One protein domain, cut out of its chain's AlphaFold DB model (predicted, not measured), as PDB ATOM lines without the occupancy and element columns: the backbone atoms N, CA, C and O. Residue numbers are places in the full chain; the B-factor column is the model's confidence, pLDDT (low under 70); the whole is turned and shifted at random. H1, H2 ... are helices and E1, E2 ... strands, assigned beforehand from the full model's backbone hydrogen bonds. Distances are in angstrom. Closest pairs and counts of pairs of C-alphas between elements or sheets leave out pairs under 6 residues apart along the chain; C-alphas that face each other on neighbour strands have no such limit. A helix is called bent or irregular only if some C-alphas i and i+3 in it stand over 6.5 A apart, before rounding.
ATOM      1  N   ARG A 409     181.594 150.262 121.314       92.81
ATOM      2  CA  ARG A 409     182.613 150.769 120.385       92.81
ATOM      3  C   ARG A 409     183.998 150.272 120.766       92.81
ATOM      4  O   ARG A 409     184.763 149.821 119.923       92.81
ATOM      5  N   SER A 410     184.343 150.379 122.046       92.94
ATOM      6  CA  SER A 410     185.620 149.896 122.558       92.94
ATOM      7  C   SER A 410     185.542 149.609 124.051       92.94
ATOM      8  O   SER A 410     184.743 150.184 124.794       92.94
ATOM      9  N   LYS A 411     186.393 148.690 124.496       93.00
ATOM     10  CA  LYS A 411     186.572 148.357 125.906       93.00
ATOM     11  C   LYS A 411     188.047 148.153 126.186       93.00
ATOM     12  O   LYS A 411     188.753 147.569 125.367       93.00
ATOM     13  N   MET A 412     188.507 148.618 127.335       93.69
ATOM     14  CA  MET A 412     189.901 148.470 127.739       93.69
ATOM     15  C   MET A 412     190.011 148.415 129.254       93.69
ATOM     16  O   MET A 412     189.141 148.911 129.966       93.69
ATOM     17  N   VAL A 413     191.085 147.810 129.743       91.38
ATOM     18  CA  VAL A 413     191.423 147.793 131.163       91.38
ATOM     19  C   VAL A 413     192.683 148.625 131.336       91.38
ATOM     20  O   VAL A 413     193.621 148.463 130.558       91.38
ATOM     21  N   LYS A 414     192.684 149.533 132.308       92.81
ATOM     22  CA  LYS A 414     193.847 150.351 132.665       92.81
ATOM     23  C   LYS A 414     194.200 150.118 134.121       92.81
ATOM     24  O   LYS A 414     193.290 150.024 134.941       92.81
ATOM     25  N   ASP A 415     195.484 150.036 134.431       93.38
ATOM     26  CA  ASP A 415     195.943 149.942 135.813       93.38
ATOM     27  C   ASP A 415     195.765 151.286 136.529       93.38
ATOM     28  O   ASP A 415     195.831 152.353 135.914       93.38
ATOM     29  N   VAL A 416     195.507 151.215 137.830       91.81
ATOM     30  CA  VAL A 416     195.472 152.355 138.742       91.81
ATOM     31  C   VAL A 416     196.640 152.201 139.691       91.81
ATOM     32  O   VAL A 416     196.704 151.236 140.455       91.81
ATOM     33  N   VAL A 417     197.555 153.158 139.607       90.75
ATOM     34  CA  VAL A 417     198.747 153.244 140.440       90.75
ATOM     35  C   VAL A 417     198.731 154.610 141.110       90.75
ATOM     36  O   VAL A 417     198.559 155.618 140.424       90.75
ATOM     37  N   GLU A 418     198.889 154.633 142.427       91.00
ATOM     38  CA  GLU A 418     198.978 155.852 143.236       91.00
ATOM     39  C   GLU A 418     200.240 155.752 144.092       91.00
ATOM     40  O   GLU A 418     200.493 154.709 144.687       91.00
ATOM     41  N   ASP A 419     201.088 156.782 144.064       92.31
ATOM     42  CA  ASP A 419     202.382 156.818 144.767       92.31
ATOM     43  C   ASP A 419     203.310 155.611 144.508       92.31
ATOM     44  O   ASP A 419     204.133 155.236 145.337       92.31
ATOM     45  N   GLY A 420     203.203 155.003 143.322       89.94
ATOM     46  CA  GLY A 420     203.973 153.812 142.941       89.94
ATOM     47  C   GLY A 420     203.357 152.482 143.393       89.94
ATOM     48  O   GLY A 420     203.827 151.430 142.962       89.94
ATOM     49  N   GLU A 421     202.274 152.512 144.169       89.12
ATOM     50  CA  GLU A 421     201.543 151.331 144.625       89.12
ATOM     51  C   GLU A 421     200.416 150.962 143.655       89.12
ATOM     52  O   GLU A 421     199.608 151.796 143.238       89.12
ATOM     53  N   TYR A 422     200.331 149.681 143.294       89.94
ATOM     54  CA  TYR A 422     199.251 149.177 142.447       89.94
ATOM     55  C   TYR A 422     197.966 149.003 143.266       89.94
ATOM     56  O   TYR A 422     197.851 148.098 144.094       89.94
ATOM     57  N   LEU A 423     196.962 149.835 142.983       89.25
ATOM     58  CA  LEU A 423     195.671 149.811 143.678       89.25
ATOM     59  C   LEU A 423     194.658 148.870 143.011       89.25
ATOM     60  O   LEU A 423     193.764 148.311 143.659       89.25
ATOM     61  N   GLY A 424     194.770 148.677 141.698       92.06
ATOM     62  CA  GLY A 424     193.844 147.847 140.940       92.06
ATOM     63  C   GLY A 424     193.746 148.258 139.482       92.06
ATOM     64  O   GLY A 424     194.691 148.769 138.893       92.06
ATOM     65  N   ARG A 425     192.575 148.031 138.886       92.81
ATOM     66  CA  ARG A 425     192.301 148.289 137.468       92.81
ATOM     67  C   ARG A 425     190.974 149.005 137.273       92.81
ATOM     68  O   ARG A 425     190.010 148.713 137.967       92.81
ATOM     69  N   VAL A 426     190.869 149.853 136.258       93.81
ATOM     70  CA  VAL A 426     189.594 150.395 135.773       93.81
ATOM     71  C   VAL A 426     189.248 149.733 134.451       93.81
ATOM     72  O   VAL A 426     190.003 149.798 133.480       93.81
ATOM     73  N   PHE A 427     188.073 149.111 134.390       94.50
ATOM     74  CA  PHE A 427     187.469 148.679 133.138       94.50
ATOM     75  C   PHE A 427     186.712 149.852 132.513       94.50
ATOM     76  O   PHE A 427     185.735 150.332 133.082       94.50
ATOM     77  N   HIS A 428     187.155 150.298 131.341       96.31
ATOM     78  CA  HIS A 428     186.502 151.321 130.532       96.31
ATOM     79  C   HIS A 428     185.639 150.663 129.457       96.31
ATOM     80  O   HIS A 428     186.095 149.762 128.750       96.31
ATOM     81  N   LEU A 429     184.417 151.162 129.301       96.62
ATOM     82  CA  LEU A 429     183.473 150.782 128.261       96.62
ATOM     83  C   LEU A 429     182.972 152.042 127.555       96.62
ATOM     84  O   LEU A 429     182.320 152.885 128.174       96.62
ATOM     85  N   TYR A 430     183.247 152.137 126.261       95.81
ATOM     86  CA  TYR A 430     182.732 153.183 125.389       95.81
ATOM     87  C   TYR A 430     181.606 152.603 124.541       95.81
ATOM     88  O   TYR A 430     181.801 151.629 123.807       95.81
ATOM     89  N   LEU A 431     180.420 153.184 124.672       94.81
ATOM     90  CA  LEU A 431     179.255 152.808 123.892       94.81
ATOM     91  C   LEU A 431     179.418 153.239 122.433       94.81
ATOM     92  O   LEU A 431     180.110 154.215 122.134       94.81
ATOM     93  N   ALA A 432     178.793 152.482 121.537       90.94
ATOM     94  CA  ALA A 432     178.624 152.872 120.146       90.94
ATOM     95  C   ALA A 432     177.784 154.150 120.043       90.94
ATOM     96  O   ALA A 432     176.939 154.428 120.899       90.94
ATOM     97  N   ASP A 433     178.033 154.927 118.993       85.81
ATOM     98  CA  ASP A 433     177.231 156.105 118.693       85.81
ATOM     99  C   ASP A 433     175.824 155.681 118.244       85.81
ATOM    100  O   ASP A 433     175.634 154.604 117.683       85.81
ATOM    101  N   GLU A 434     174.823 156.538 118.474       78.75
ATOM    102  CA  GLU A 434     173.401 156.218 118.232       78.75
ATOM    103  C   GLU A 434     173.118 155.751 116.791       78.75
ATOM    104  O   GLU A 434     172.201 154.967 116.569       78.75
ATOM    105  N   ARG A 435     173.927 156.185 115.814       78.69
ATOM    106  CA  ARG A 435     173.782 155.816 114.393       78.69
ATOM    107  C   ARG A 435     174.233 154.387 114.081       78.69
ATOM    108  O   ARG A 435     173.697 153.777 113.163       78.69
ATOM    109  N   ASP A 436     175.188 153.865 114.845       80.19
ATOM    110  CA  ASP A 436     175.759 152.522 114.664       80.19
ATOM    111  C   ASP A 436     175.156 151.505 115.647       80.19
ATOM    112  O   ASP A 436     175.527 150.326 115.669       80.19
ATOM    113  N   TRP A 437     174.212 151.958 116.475       82.19
ATOM    114  CA  TRP A 437     173.596 151.172 117.526       82.19
ATOM    115  C   TRP A 437     172.683 150.084 116.965       82.19
ATOM    116  O   TRP A 437     171.614 150.347 116.416       82.19
ATOM    117  N   GLN A 438     173.077 148.831 117.173       86.94
ATOM    118  CA  GLN A 438     172.262 147.663 116.851       86.94
ATOM    119  C   GLN A 438     172.155 146.791 118.095       86.94
ATOM    120  O   GLN A 438     173.043 145.988 118.357       86.94
ATOM    121  N   SER A 439     171.094 146.963 118.877       92.31
ATOM    122  CA  SER A 439     170.845 146.242 120.132       92.31
ATOM    123  C   SER A 439     169.353 145.955 120.260       92.31
ATOM    124  O   SER A 439     168.535 146.680 119.696       92.31
ATOM    125  N   PHE A 440     169.003 144.911 121.006       95.56
ATOM    126  CA  PHE A 440     167.624 144.666 121.428       95.56
ATOM    127  C   PHE A 440     167.142 145.749 122.401       95.56
ATOM    128  O   PHE A 440     165.969 146.110 122.421       95.56
ATOM    129  N   PHE A 441     168.063 146.290 123.199       95.50
ATOM    130  CA  PHE A 441     167.756 147.303 124.198       95.50
ATOM    131  C   PHE A 441     167.730 148.704 123.589       95.50
ATOM    132  O   PHE A 441     168.637 149.091 122.837       95.50
ATOM    133  N   SER A 442     166.748 149.502 124.012       94.00
ATOM    134  CA  SER A 442     166.830 150.954 123.863       94.00
ATOM    135  C   SER A 442     168.049 151.497 124.616       94.00
ATOM    136  O   SER A 442     168.612 150.833 125.494       94.00
ATOM    137  N   TYR A 443     168.456 152.725 124.296       92.44
ATOM    138  CA  TYR A 443     169.572 153.369 124.986       92.44
ATOM    139  C   TYR A 443     169.359 153.400 126.510       92.44
ATOM    140  O   TYR A 443     170.224 152.946 127.260       92.44
ATOM    141  N   ASP A 444     168.183 153.832 126.972       94.56
ATOM    142  CA  ASP A 444     167.869 153.921 128.405       94.56
ATOM    143  C   ASP A 444     167.847 152.552 129.089       94.56
ATOM    144  O   ASP A 444     168.348 152.398 130.206       94.56
ATOM    145  N   GLN A 445     167.325 151.528 128.406       96.75
ATOM    146  CA  GLN A 445     167.351 150.154 128.903       96.75
ATOM    147  C   GLN A 445     168.786 149.636 129.032       96.75
ATOM    148  O   GLN A 445     169.113 149.006 130.041       96.75
ATOM    149  N   LEU A 446     169.663 149.928 128.063       95.75
ATOM    150  CA  LEU A 446     171.063 149.535 128.174       95.75
ATOM    151  C   LEU A 446     171.758 150.273 129.318       95.75
ATOM    152  O   LEU A 446     172.453 149.639 130.109       95.75
ATOM    153  N   VAL A 447     171.573 151.591 129.432       95.75
ATOM    154  CA  VAL A 447     172.152 152.376 130.531       95.75
ATOM    155  C   VAL A 447     171.713 151.802 131.877       95.75
ATOM    156  O   VAL A 447     172.565 151.561 132.734       95.75
ATOM    157  N   ASN A 448     170.423 151.497 132.043       97.12
ATOM    158  CA  ASN A 448     169.908 150.850 133.247       97.12
ATOM    159  C   ASN A 448     170.618 149.511 133.518       97.12
ATOM    160  O   ASN A 448     171.161 149.304 134.604       97.12
ATOM    161  N   PHE A 449     170.718 148.630 132.515       97.62
ATOM    162  CA  PHE A 449     171.444 147.366 132.656       97.62
ATOM    163  C   PHE A 449     172.911 147.565 133.071       97.62
ATOM    164  O   PHE A 449     173.403 146.855 133.950       97.62
ATOM    165  N   LEU A 450     173.618 148.534 132.486       96.75
ATOM    166  CA  LEU A 450     175.018 148.811 132.814       96.75
ATOM    167  C   LEU A 450     175.177 149.277 134.268       96.75
ATOM    168  O   LEU A 450     176.086 148.808 134.958       96.75
ATOM    169  N   LEU A 451     174.275 150.127 134.763       96.19
ATOM    170  CA  LEU A 451     174.254 150.535 136.172       96.19
ATOM    171  C   LEU A 451     174.005 149.331 137.097       96.19
ATOM    172  O   LEU A 451     174.732 149.133 138.076       96.19
ATOM    173  N   LEU A 452     173.057 148.456 136.748       95.38
ATOM    174  CA  LEU A 452     172.807 147.204 137.476       95.38
ATOM    175  C   LEU A 452     174.007 146.239 137.417       95.38
ATOM    176  O   LEU A 452     174.285 145.516 138.379       95.38
ATOM    177  N   ALA A 453     174.785 146.287 136.334       93.94
ATOM    178  CA  ALA A 453     176.068 145.604 136.172       93.94
ATOM    179  C   ALA A 453     177.228 146.278 136.939       93.94
ATOM    180  O   ALA A 453     178.384 145.865 136.794       93.94
ATOM    181  N   ARG A 454     176.936 147.262 137.804       93.50
ATOM    182  CA  ARG A 454     177.894 148.044 138.610       93.50
ATOM    183  C   ARG A 454     178.856 148.892 137.781       93.50
ATOM    184  O   ARG A 454     179.958 149.181 138.244       93.50
ATOM    185  N   MET A 455     178.475 149.252 136.562       95.50
ATOM    186  CA  MET A 455     179.187 150.279 135.817       95.50
ATOM    187  C   MET A 455     178.792 151.654 136.358       95.50
ATOM    188  O   MET A 455     177.652 151.870 136.765       95.50
ATOM    189  N   GLN A 456     179.727 152.590 136.345       95.50
ATOM    190  CA  GLN A 456     179.520 153.986 136.702       95.50
ATOM    191  C   GLN A 456     179.562 154.825 135.435       95.50
ATOM    192  O   GLN A 456     180.469 154.681 134.615       95.50
ATOM    193  N   LYS A 457     178.565 155.690 135.267       95.56
ATOM    194  CA  LYS A 457     178.526 156.648 134.164       95.56
ATOM    195  C   LYS A 457     179.525 157.773 134.438       95.56
ATOM    196  O   LYS A 457     179.608 158.253 135.566       95.56
ATOM    197  N   THR A 458     180.268 158.185 133.420       95.75
ATOM    198  CA  THR A 458     181.176 159.339 133.507       95.75
ATOM    199  C   THR A 458     180.475 160.629 133.062       95.75
ATOM    200  O   THR A 458     179.283 160.627 132.745       95.75
ATOM    201  N   SER A 459     181.207 161.744 133.009       93.81
ATOM    202  CA  SER A 459     180.718 162.997 132.418       93.81
ATOM    203  C   SER A 459     180.351 162.851 130.935       93.81
ATOM    204  O   SER A 459     179.451 163.536 130.453       93.81
ATOM    205  N   ASN A 460     180.991 161.927 130.210       93.50
ATOM    206  CA  ASN A 460     180.593 161.566 128.855       93.50
ATOM    207  C   ASN A 460     179.462 160.526 128.902       93.50
ATOM    208  O   ASN A 460     179.624 159.432 129.447       93.50
ATOM    209  N   LYS A 461     178.324 160.845 128.265       90.38
ATOM    210  CA  LYS A 461     177.123 159.996 128.267       90.38
ATOM    211  C   LYS A 461     177.364 158.567 127.760       90.38
ATOM    212  O   LYS A 461     176.729 157.653 128.274       90.38
ATOM    213  N   ASN A 462     178.310 158.390 126.836       93.62
ATOM    214  CA  ASN A 462     178.636 157.116 126.199       93.62
ATOM    215  C   ASN A 462     179.843 156.421 126.843       93.62
ATOM    216  O   ASN A 462     180.335 155.436 126.302       93.62
ATOM    217  N   HIS A 463     180.353 156.905 127.976       96.31
ATOM    218  CA  HIS A 463     181.516 156.313 128.632       96.31
ATOM    219  C   HIS A 463     181.174 155.870 130.053       96.31
ATOM    220  O   HIS A 463     180.755 156.660 130.902       96.31
ATOM    221  N   PHE A 464     181.383 154.578 130.290       97.62
ATOM    222  CA  PHE A 464     181.155 153.902 131.552       97.62
ATOM    223  C   PHE A 464     182.455 153.296 132.070       97.62
ATOM    224  O   PHE A 464     183.268 152.780 131.298       97.62
ATOM    225  N   ILE A 465     182.637 153.317 133.384       96.44
ATOM    226  CA  ILE A 465     183.810 152.754 134.053       96.44
ATOM    227  C   ILE A 465     183.409 151.804 135.173       96.44
ATOM    228  O   ILE A 465     182.312 151.894 135.720       96.44
ATOM    229  N   ARG A 466     184.300 150.889 135.541       94.50
ATOM    230  CA  ARG A 466     184.171 150.106 136.768       94.50
ATOM    231  C   ARG A 466     185.539 149.857 137.377       94.50
ATOM    232  O   ARG A 466     186.408 149.301 136.709       94.50
ATOM    233  N   MET A 467     185.693 150.232 138.642       92.31
ATOM    234  CA  MET A 467     186.890 149.922 139.417       92.31
ATOM    235  C   MET A 467     186.915 148.436 139.798       92.31
ATOM    236  O   MET A 467     185.887 147.865 140.175       92.31
ATOM    237  N   LEU A 468     188.086 147.821 139.662       90.00
ATOM    238  CA  LEU A 468     188.407 146.431 139.968       90.00
ATOM    239  C   LEU A 468     189.548 146.433 140.988       90.00
ATOM    240  O   LEU A 468     190.679 146.783 140.651       90.00
ATOM    241  N   ASN A 469     189.257 146.061 142.231       86.19
ATOM    242  CA  ASN A 469     190.224 146.179 143.322       86.19
ATOM    243  C   ASN A 469     191.203 144.996 143.304       86.19
ATOM    244  O   ASN A 469     190.777 143.841 143.350       86.19
ATOM    245  N   GLY A 470     192.510 145.269 143.242       81.56
ATOM    246  CA  GLY A 470     193.560 144.241 143.263       81.56
ATOM    247  C   GLY A 470     193.323 143.074 142.287       81.56
ATOM    248  O   GLY A 470     193.356 143.241 141.062       81.56
ATOM    249  N   GLN A 471     193.093 141.880 142.850       74.75
ATOM    250  CA  GLN A 471     192.856 140.616 142.132       74.75
ATOM    251  C   GLN A 471     191.361 140.230 142.031       74.75
ATOM    252  O   GLN A 471     191.041 139.078 141.733       74.75
ATOM    253  N   GLU A 472     190.422 141.153 142.287       78.50
ATOM    254  CA  GLU A 472     188.981 140.865 142.216       78.50
ATOM    255  C   GLU A 472     188.572 140.383 140.812       78.50
ATOM    256  O   GLU A 472     188.842 141.021 139.790       78.50
ATOM    257  N   GLY A 473     187.871 139.247 140.765       72.44
ATOM    258  CA  GLY A 473     187.276 138.732 139.537       72.44
ATOM    259  C   GLY A 473     186.110 139.600 139.058       72.44
ATOM    260  O   GLY A 473     185.240 140.004 139.831       72.44
ATOM    261  N   PHE A 474     186.039 139.839 137.751       81.19
ATOM    262  CA  PHE A 474     185.007 140.663 137.127       81.19
ATOM    263  C   PHE A 474     184.272 139.897 136.033       81.19
ATOM    264  O   PHE A 474     184.886 139.221 135.216       81.19
ATOM    265  N   SER A 475     182.945 140.037 135.993       86.12
ATOM    266  CA  SER A 475     182.120 139.578 134.873       86.12
ATOM    267  C   SER A 475     181.765 140.788 134.005       86.12
ATOM    268  O   SER A 475     180.941 141.599 134.441       86.12
ATOM    269  N   PRO A 476     182.353 140.932 132.801       89.06
ATOM    270  CA  PRO A 476     182.003 142.009 131.882       89.06
ATOM    271  C   PRO A 476     180.503 142.024 131.558       89.06
ATOM    272  O   PRO A 476     179.891 140.952 131.558       89.06
ATOM    273  N   PRO A 477     179.905 143.185 131.217       93.06
ATOM    274  CA  PRO A 477     178.460 143.297 130.995       93.06
ATOM    275  C   PRO A 477     177.899 142.281 129.993       93.06
ATOM    276  O   PRO A 477     176.859 141.687 130.254       93.06
ATOM    277  N   GLY A 478     178.628 141.998 128.905       92.38
ATOM    278  CA  GLY A 478     178.256 140.952 127.948       92.38
ATOM    279  C   GLY A 478     178.118 139.574 128.584       92.38
ATOM    280  O   GLY A 478     177.082 138.923 128.470       92.38
ATOM    281  N   MET A 479     179.140 139.154 129.326       90.88
ATOM    282  CA  MET A 479     179.126 137.865 130.011       90.88
ATOM    283  C   MET A 479     178.041 137.809 131.093       90.88
ATOM    284  O   MET A 479     177.340 136.808 131.220       90.88
ATOM    285  N   LEU A 480     177.857 138.902 131.843       93.06
ATOM    286  CA  LEU A 480     176.794 139.006 132.837       93.06
ATOM    287  C   LEU A 480     175.406 138.856 132.199       93.06
ATOM    288  O   LEU A 480     174.592 138.124 132.752       93.06
ATOM    289  N   MET A 481     175.145 139.486 131.048       95.94
ATOM    290  CA  MET A 481     173.866 139.350 130.338       95.94
ATOM    291  C   MET A 481     173.610 137.903 129.915       95.94
ATOM    292  O   MET A 481     172.547 137.366 130.207       95.94
ATOM    293  N   GLY A 482     174.594 137.241 129.296       95.25
ATOM    294  CA  GLY A 482     174.458 135.838 128.890       95.25
ATOM    295  C   GLY A 482     174.186 134.896 130.069       95.25
ATOM    296  O   GLY A 482     173.308 134.037 129.991       95.25
ATOM    297  N   LEU A 483     174.888 135.090 131.192       93.25
ATOM    298  CA  LEU A 483     174.642 134.327 132.419       93.25
ATOM    299  C   LEU A 483     173.265 134.614 133.027       93.25
ATOM    300  O   LEU A 483     172.589 133.680 133.448       93.25
ATOM    301  N   LEU A 484     172.851 135.883 133.089       95.25
ATOM    302  CA  LEU A 484     171.533 136.274 133.599       95.25
ATOM    303  C   LEU A 484     170.416 135.682 132.748       95.25
ATOM    304  O   LEU A 484     169.464 135.149 133.305       95.25
ATOM    305  N   TYR A 485     170.565 135.727 131.426       96.75
ATOM    306  CA  TYR A 485     169.609 135.184 130.473       96.75
ATOM    307  C   TYR A 485     169.350 133.697 130.726       96.75
ATOM    308  O   TYR A 485     168.207 133.283 130.920       96.75
ATOM    309  N   VAL A 486     170.417 132.894 130.795       94.38
ATOM    310  CA  VAL A 486     170.284 131.449 131.004       94.38
ATOM    311  C   VAL A 486     169.813 131.114 132.425       94.38
ATOM    312  O   VAL A 486     168.928 130.280 132.585       94.38
ATOM    313  N   TRP A 487     170.314 131.817 133.450       93.81
ATOM    314  CA  TRP A 487     169.873 131.646 134.841       93.81
ATOM    315  C   TRP A 487     168.385 131.970 135.019       93.81
ATOM    316  O   TRP A 487     167.657 131.255 135.712       93.81
ATOM    317  N   TYR A 488     167.909 133.039 134.376       94.56
ATOM    318  CA  TYR A 488     166.509 133.437 134.440       94.56
ATOM    319  C   TYR A 488     165.610 132.371 133.805       94.56
ATOM    320  O   TYR A 488     164.584 132.023 134.384       94.56
ATOM    321  N   LEU A 489     166.017 131.774 132.680       93.50
ATOM    322  CA  LEU A 489     165.270 130.700 132.013       93.50
ATOM    323  C   LEU A 489     165.257 129.382 132.799       93.50
ATOM    324  O   LEU A 489     164.194 128.763 132.920       93.50
ATOM    325  N   ASP A 490     166.404 128.986 133.359       91.06
ATOM    326  CA  ASP A 490     166.586 127.808 134.217       91.06
ATOM    327  C   ASP A 490     167.834 127.987 135.105       91.06
ATOM    328  O   ASP A 490     168.974 127.992 134.636       91.06
ATOM    329  N   ASN A 491     167.637 128.116 136.418       87.19
ATOM    330  CA  ASN A 491     168.713 128.422 137.366       87.19
ATOM    331  C   ASN A 491     169.797 127.332 137.428       87.19
ATOM    332  O   ASN A 491     170.957 127.640 137.718       87.19
ATOM    333  N   ARG A 492     169.459 126.079 137.094       84.69
ATOM    334  CA  ARG A 492     170.401 124.943 137.086       84.69
ATOM    335  C   ARG A 492     171.500 125.106 136.040       84.69
ATOM    336  O   ARG A 492     172.562 124.513 136.160       84.69
ATOM    337  N   MET A 493     171.267 125.915 135.013       84.75
ATOM    338  CA  MET A 493     172.230 126.124 133.933       84.75
ATOM    339  C   MET A 493     173.354 127.099 134.315       84.75
ATOM    340  O   MET A 493     174.388 127.142 133.650       84.75
ATOM    341  N   ALA A 494     173.181 127.875 135.391       81.75
ATOM    342  CA  ALA A 494     174.140 128.880 135.843       81.75
ATOM    343  C   ALA A 494     174.268 128.905 137.376       81.75
ATOM    344  O   ALA A 494     174.007 129.918 138.029       81.75
ATOM    345  N   TYR A 495     174.753 127.798 137.950       78.12
ATOM    346  CA  TYR A 495     174.941 127.625 139.399       78.12
ATOM    347  C   TYR A 495     175.750 128.740 140.079       78.12
ATOM    348  O   TYR A 495     175.422 129.171 141.181       78.12
ATOM    349  N   TYR A 496     176.791 129.264 139.425       75.62
ATOM    350  CA  TYR A 496     177.575 130.370 139.990       75.62
ATOM    351  C   TYR A 496     176.748 131.653 140.159       75.62
ATOM    352  O   TYR A 496     176.940 132.409 141.114       75.62
ATOM    353  N   LEU A 497     175.825 131.917 139.230       79.06
ATOM    354  CA  LEU A 497     174.927 133.057 139.348       79.06
ATOM    355  C   LEU A 497     173.856 132.794 140.408       79.06
ATOM    356  O   LEU A 497     173.573 133.700 141.184       79.06
ATOM    357  N   GLU A 498     173.352 131.561 140.510       83.50
ATOM    358  CA  GLU A 498     172.437 131.155 141.585       83.50
ATOM    359  C   GLU A 498     173.029 131.446 142.968       83.50
ATOM    360  O   GLU A 498     172.374 132.088 143.787       83.50
ATOM    361  N   TYR A 499     174.303 131.110 143.201       79.06
ATOM    362  CA  TYR A 499     174.981 131.454 144.455       79.06
ATOM    363  C   TYR A 499     174.928 132.964 144.750       79.06
ATOM    364  O   TYR A 499     174.606 133.377 145.862       79.06
ATOM    365  N   LYS A 500     175.161 133.815 143.743       79.44
ATOM    366  CA  LYS A 500     175.091 135.282 143.892       79.44
ATOM    367  C   LYS A 500     173.672 135.807 144.098       79.44
ATOM    368  O   LYS A 500     173.516 136.879 144.683       79.44
ATOM    369  N   MET A 501     172.672 135.108 143.572       83.50
ATOM    370  CA  MET A 501     171.260 135.468 143.697       83.50
ATOM    371  C   MET A 501     170.648 134.949 145.001       83.50
ATOM    372  O   MET A 501     169.647 135.498 145.456       83.50
ATOM    373  N   SER A 502     171.289 133.978 145.659       79.44
ATOM    374  CA  SER A 502     170.849 133.440 146.951       79.44
ATOM    375  C   SER A 502     170.759 134.498 148.057       79.44
ATOM    376  O   SER A 502     169.972 134.336 148.980       79.44
ATOM    377  N   ILE A 503     171.464 135.631 147.925       79.56
ATOM    378  CA  ILE A 503     171.370 136.750 148.873       79.56
ATOM    379  C   ILE A 503     169.944 137.311 149.002       79.56
ATOM    380  O   ILE A 503     169.573 137.787 150.068       79.56
ATOM    381  N   ILE A 504     169.121 137.195 147.951       80.00
ATOM    382  CA  ILE A 504     167.707 137.614 147.962       80.00
ATOM    383  C   ILE A 504     166.869 136.707 148.877       80.00
ATOM    384  O   ILE A 504     165.841 137.126 149.393       80.00
ATOM    385  N   LYS A 505     167.317 135.464 149.105       75.38
ATOM    386  CA  LYS A 505     166.654 134.492 149.988       75.38
ATOM    387  C   LYS A 505     166.901 134.794 151.473       75.38
ATOM    388  O   LYS A 505     166.269 134.186 152.329       75.38
ATOM    389  N   ILE A 506     167.831 135.697 151.793       72.81
ATOM    390  CA  ILE A 506     168.204 136.028 153.171       72.81
ATOM    391  C   ILE A 506     167.241 137.082 153.724       72.81
ATOM    392  O   ILE A 506     166.912 138.061 153.053       72.81
ATOM    393  N   LYS A 507     166.816 136.907 154.980       71.12
ATOM    394  CA  LYS A 507     165.975 137.880 155.685       71.12
ATOM    395  C   LYS A 507     166.674 139.242 155.724       71.12
ATOM    396  O   LYS A 507     167.800 139.352 156.208       71.12
ATOM    397  N   LYS A 508     165.993 140.277 155.223       73.69
ATOM    398  CA  LYS A 508     166.515 141.650 155.218       73.69
ATOM    399  C   LYS A 508     166.778 142.099 156.659       73.69
ATOM    400  O   LYS A 508     165.923 141.934 157.529       73.69
ATOM    401  N   SER A 509     167.966 142.649 156.898       72.44
ATOM    402  CA  SER A 509     168.375 143.205 158.185       72.44
ATOM    403  C   SER A 509     168.820 144.653 157.978       72.44
ATOM    404  O   SER A 509     169.692 144.887 157.139       72.44
ATOM    405  N   PRO A 510     168.280 145.622 158.740       75.31
ATOM    406  CA  PRO A 510     168.681 147.024 158.624       75.31
ATOM    407  C   PRO A 510     170.090 147.283 159.182       75.31
ATOM    408  O   PRO A 510     170.606 148.390 159.067       75.31
ATOM    409  N   LEU A 511     170.728 146.275 159.790       82.81
ATOM    410  CA  LEU A 511     172.033 146.413 160.436       82.81
ATOM    411  C   LEU A 511     173.172 146.699 159.444       82.81
ATOM    412  O   LEU A 511     174.199 147.239 159.847       82.81
ATOM    413  N   ILE A 512     173.021 146.329 158.165       82.44
ATOM    414  CA  ILE A 512     174.067 146.498 157.144       82.44
ATOM    415  C   ILE A 512     173.454 147.114 155.872       82.44
ATOM    416  O   ILE A 512     172.993 146.379 154.995       82.44
ATOM    417  N   PRO A 513     173.492 148.452 155.712       85.25
ATOM    418  CA  PRO A 513     172.890 149.145 154.566       85.25
ATOM    419  C   PRO A 513     173.388 148.662 153.194       85.25
ATOM    420  O   PRO A 513     172.636 148.619 152.222       85.25
ATOM    421  N   GLU A 514     174.658 148.256 153.091       85.69
ATOM    422  CA  GLU A 514     175.207 147.720 151.838       85.69
ATOM    423  C   GLU A 514     174.581 146.378 151.435       85.69
ATOM    424  O   GLU A 514     174.422 146.114 150.242       85.69
ATOM    425  N   GLN A 515     174.159 145.540 152.390       83.69
ATOM    426  CA  GLN A 515     173.441 144.303 152.066       83.69
ATOM    427  C   GLN A 515     172.075 144.610 151.452       83.69
ATOM    428  O   GLN A 515     171.717 144.012 150.437       83.69
ATOM    429  N   GLU A 516     171.353 145.588 151.999       85.31
ATOM    430  CA  GLU A 516     170.068 146.029 151.453       85.31
ATOM    431  C   GLU A 516     170.216 146.573 150.025       85.31
ATOM    432  O   GLU A 516     169.484 146.151 149.125       85.31
ATOM    433  N   LYS A 517     171.232 147.412 149.770       88.00
ATOM    434  CA  LYS A 517     171.554 147.897 148.414       88.00
ATOM    435  C   LYS A 517     171.875 146.755 147.449       88.00
ATOM    436  O   LYS A 517     171.469 146.796 146.285       88.00
ATOM    437  N   ILE A 518     172.612 145.733 147.899       87.88
ATOM    438  CA  ILE A 518     172.913 144.560 147.072       87.88
ATOM    439  C   ILE A 518     171.625 143.803 146.743       87.88
ATOM    440  O   ILE A 518     171.420 143.503 145.565       87.88
ATOM    441  N   CYS A 519     170.772 143.521 147.732       87.19
ATOM    442  CA  CYS A 519     169.497 142.831 147.530       87.19
ATOM    443  C   CYS A 519     168.596 143.593 146.555       87.19
ATOM    444  O   CYS A 519     168.186 143.015 145.549       87.19
ATOM    445  N   LEU A 520     168.395 144.897 146.769       90.25
ATOM    446  CA  LEU A 520     167.581 145.739 145.890       90.25
ATOM    447  C   LEU A 520     168.096 145.717 144.445       90.25
ATOM    448  O   LEU A 520     167.329 145.530 143.505       90.25
ATOM    449  N   ARG A 521     169.415 145.825 144.242       92.12
ATOM    450  CA  ARG A 521     170.009 145.740 142.898       92.12
ATOM    451  C   ARG A 521     169.769 144.375 142.244       92.12
ATOM    452  O   ARG A 521     169.635 144.296 141.024       92.12
ATOM    453  N   ARG A 522     169.758 143.281 143.015       92.31
ATOM    454  CA  ARG A 522     169.449 141.945 142.477       92.31
ATOM    455  C   ARG A 522     167.973 141.800 142.121       92.31
ATOM    456  O   ARG A 522     167.684 141.288 141.045       92.31
ATOM    457  N   GLU A 523     167.071 142.305 142.958       93.00
ATOM    458  CA  GLU A 523     165.637 142.391 142.650       93.00
ATOM    459  C   GLU A 523     165.412 143.192 141.354       93.00
ATOM    460  O   GLU A 523     164.708 142.737 140.454       93.00
ATOM    461  N   GLN A 524     166.108 144.321 141.187       95.62
ATOM    462  CA  GLN A 524     166.068 145.125 139.961       95.62
ATOM    463  C   GLN A 524     166.627 144.391 138.732       95.62
ATOM    464  O   GLN A 524     166.072 144.533 137.647       95.62
ATOM    465  N   LEU A 525     167.678 143.571 138.871       95.56
ATOM    466  CA  LEU A 525     168.164 142.714 137.775       95.56
ATOM    467  C   LEU A 525     167.118 141.678 137.349       95.56
ATOM    468  O   LEU A 525     166.960 141.422 136.155       95.56
ATOM    469  N   ILE A 526     166.400 141.088 138.307       95.50
ATOM    470  CA  ILE A 526     165.310 140.147 138.022       95.50
ATOM    471  C   ILE A 526     164.148 140.876 137.342       95.50
ATOM    472  O   ILE A 526     163.623 140.369 136.349       95.50
ATOM    473  N   SER A 527     163.793 142.073 137.818       96.44
ATOM    474  CA  SER A 527     162.777 142.932 137.196       96.44
ATOM    475  C   SER A 527     163.158 143.287 135.763       96.44
ATOM    476  O   SER A 527     162.355 143.098 134.859       96.44
ATOM    477  N   PHE A 528     164.413 143.687 135.529       97.50
ATOM    478  CA  PHE A 528     164.935 143.965 134.192       97.50
ATOM    479  C   PHE A 528     164.792 142.749 133.269       97.50
ATOM    480  O   PHE A 528     164.304 142.870 132.147       97.50
ATOM    481  N   CYS A 529     165.150 141.552 133.743       97.38
ATOM    482  CA  CYS A 529     164.954 140.336 132.956       97.38
ATOM    483  C   CYS A 529     163.465 140.085 132.666       97.38
ATOM    484  O   CYS A 529     163.107 139.795 131.531       97.38
ATOM    485  N   ARG A 530     162.588 140.237 133.660       95.94
ATOM    486  CA  ARG A 530     161.144 140.000 133.514       95.94
ATOM    487  C   ARG A 530     160.464 140.979 132.557       95.94
ATOM    488  O   ARG A 530     159.636 140.561 131.763       95.94
ATOM    489  N   GLU A 531     160.760 142.264 132.693       95.44
ATOM    490  CA  GLU A 531     159.990 143.363 132.090       95.44
ATOM    491  C   GLU A 531     160.610 143.895 130.802       95.44
ATOM    492  O   GLU A 531     159.926 144.562 130.031       95.44
ATOM    493  N   VAL A 532     161.895 143.615 130.570       96.44
ATOM    494  CA  VAL A 532     162.607 144.051 129.365       96.44
ATOM    495  C   VAL A 532     163.017 142.852 128.522       96.44
ATOM    496  O   VAL A 532     162.712 142.815 127.336       96.44
ATOM    497  N   VAL A 533     163.693 141.863 129.114       96.94
ATOM    498  CA  VAL A 533     164.249 140.731 128.348       96.94
ATOM    499  C   VAL A 533     163.175 139.704 127.973       96.94
ATOM    500  O   VAL A 533     163.176 139.212 126.857       96.94
ATOM    501  N   PHE A 534     162.260 139.357 128.878       95.50
ATOM    502  CA  PHE A 534     161.300 138.254 128.696       95.50
ATOM    503  C   PHE A 534     159.828 138.690 128.765       95.50
ATOM    504  O   PHE A 534     158.955 137.859 129.059       95.50
TER     505      PHE A 534
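AT A GLANCE: This is residues 409 to 534 of the 535 residues of an uncharacterized protein of Deltaproteobacteria bacterium (UniProt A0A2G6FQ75). A twisted wall of three strands, the long hairpin E1 and E2 with shorter E3 beside E2, stands at one end, and helices H2, H3 and H4 form a crossed group at the other. H1 lies between, packing on H4 and only grazing the sheet. The printed part has 126 residues with three named strands and four named helices, ordered E1 E2 H1 E3 H2 H3 H4, class mixed; the sheet, E1 E2 E3, is antiparallel. It is only just compact, close to loose, with radius of gyration of the C-alphas 16.1 A and spans 42 by 40 by 27 A.

HOW THE PARTS SIT: Start at E1, residues 409 to 418: it forms a hairpin with E2, residues 421 to 431, N 414 and O 426 being 2.9 A apart, within hydrogen-bond range. Beside E2 find antiparallel E3, residues 463 to 469, with N 427 and O 466 2.9 A apart. H1, residues 443 to 452, touches H4, residues 513 to 533, opposite ways at a shallow tilt of 34.6 degrees, only just short of steep; the closest C-alphas, Leu 452 and Arg 521, are 6.3 A apart. H2, residues 477 to 489, touches H3, residues 491 to 505, about perpendicular at 88 degrees, with residues 483 to 487 alone; the closest C-alphas, Trp 487 and Ala 494, are 5.2 A apart. H3 and H4 form a helical hairpin at a steep tilt of 44 degrees. O i to N i+4 pairs are all within range in H1, H2 and H4; irregular H3, with C-alphas 493 and 496 9.1 A apart, has 5 of 11, and 8 of 12 O i to N i+3 pairs.

IN THESE COORDINATES: Find C-alpha 409 at (182.613, 150.769, 120.385); E1 runs 28.6 A from there and E2 30.5 A. H4 runs 28.9 A to C-alpha 533 at (164.249, 140.731, 128.348).

THE WHOLE: The farthest C-alphas, Asp 419 and Phe 534, are 47.9 A apart. The printed part has no cut; the link E2 to H1 is long, and no printed residue is under 70 in pLDDT.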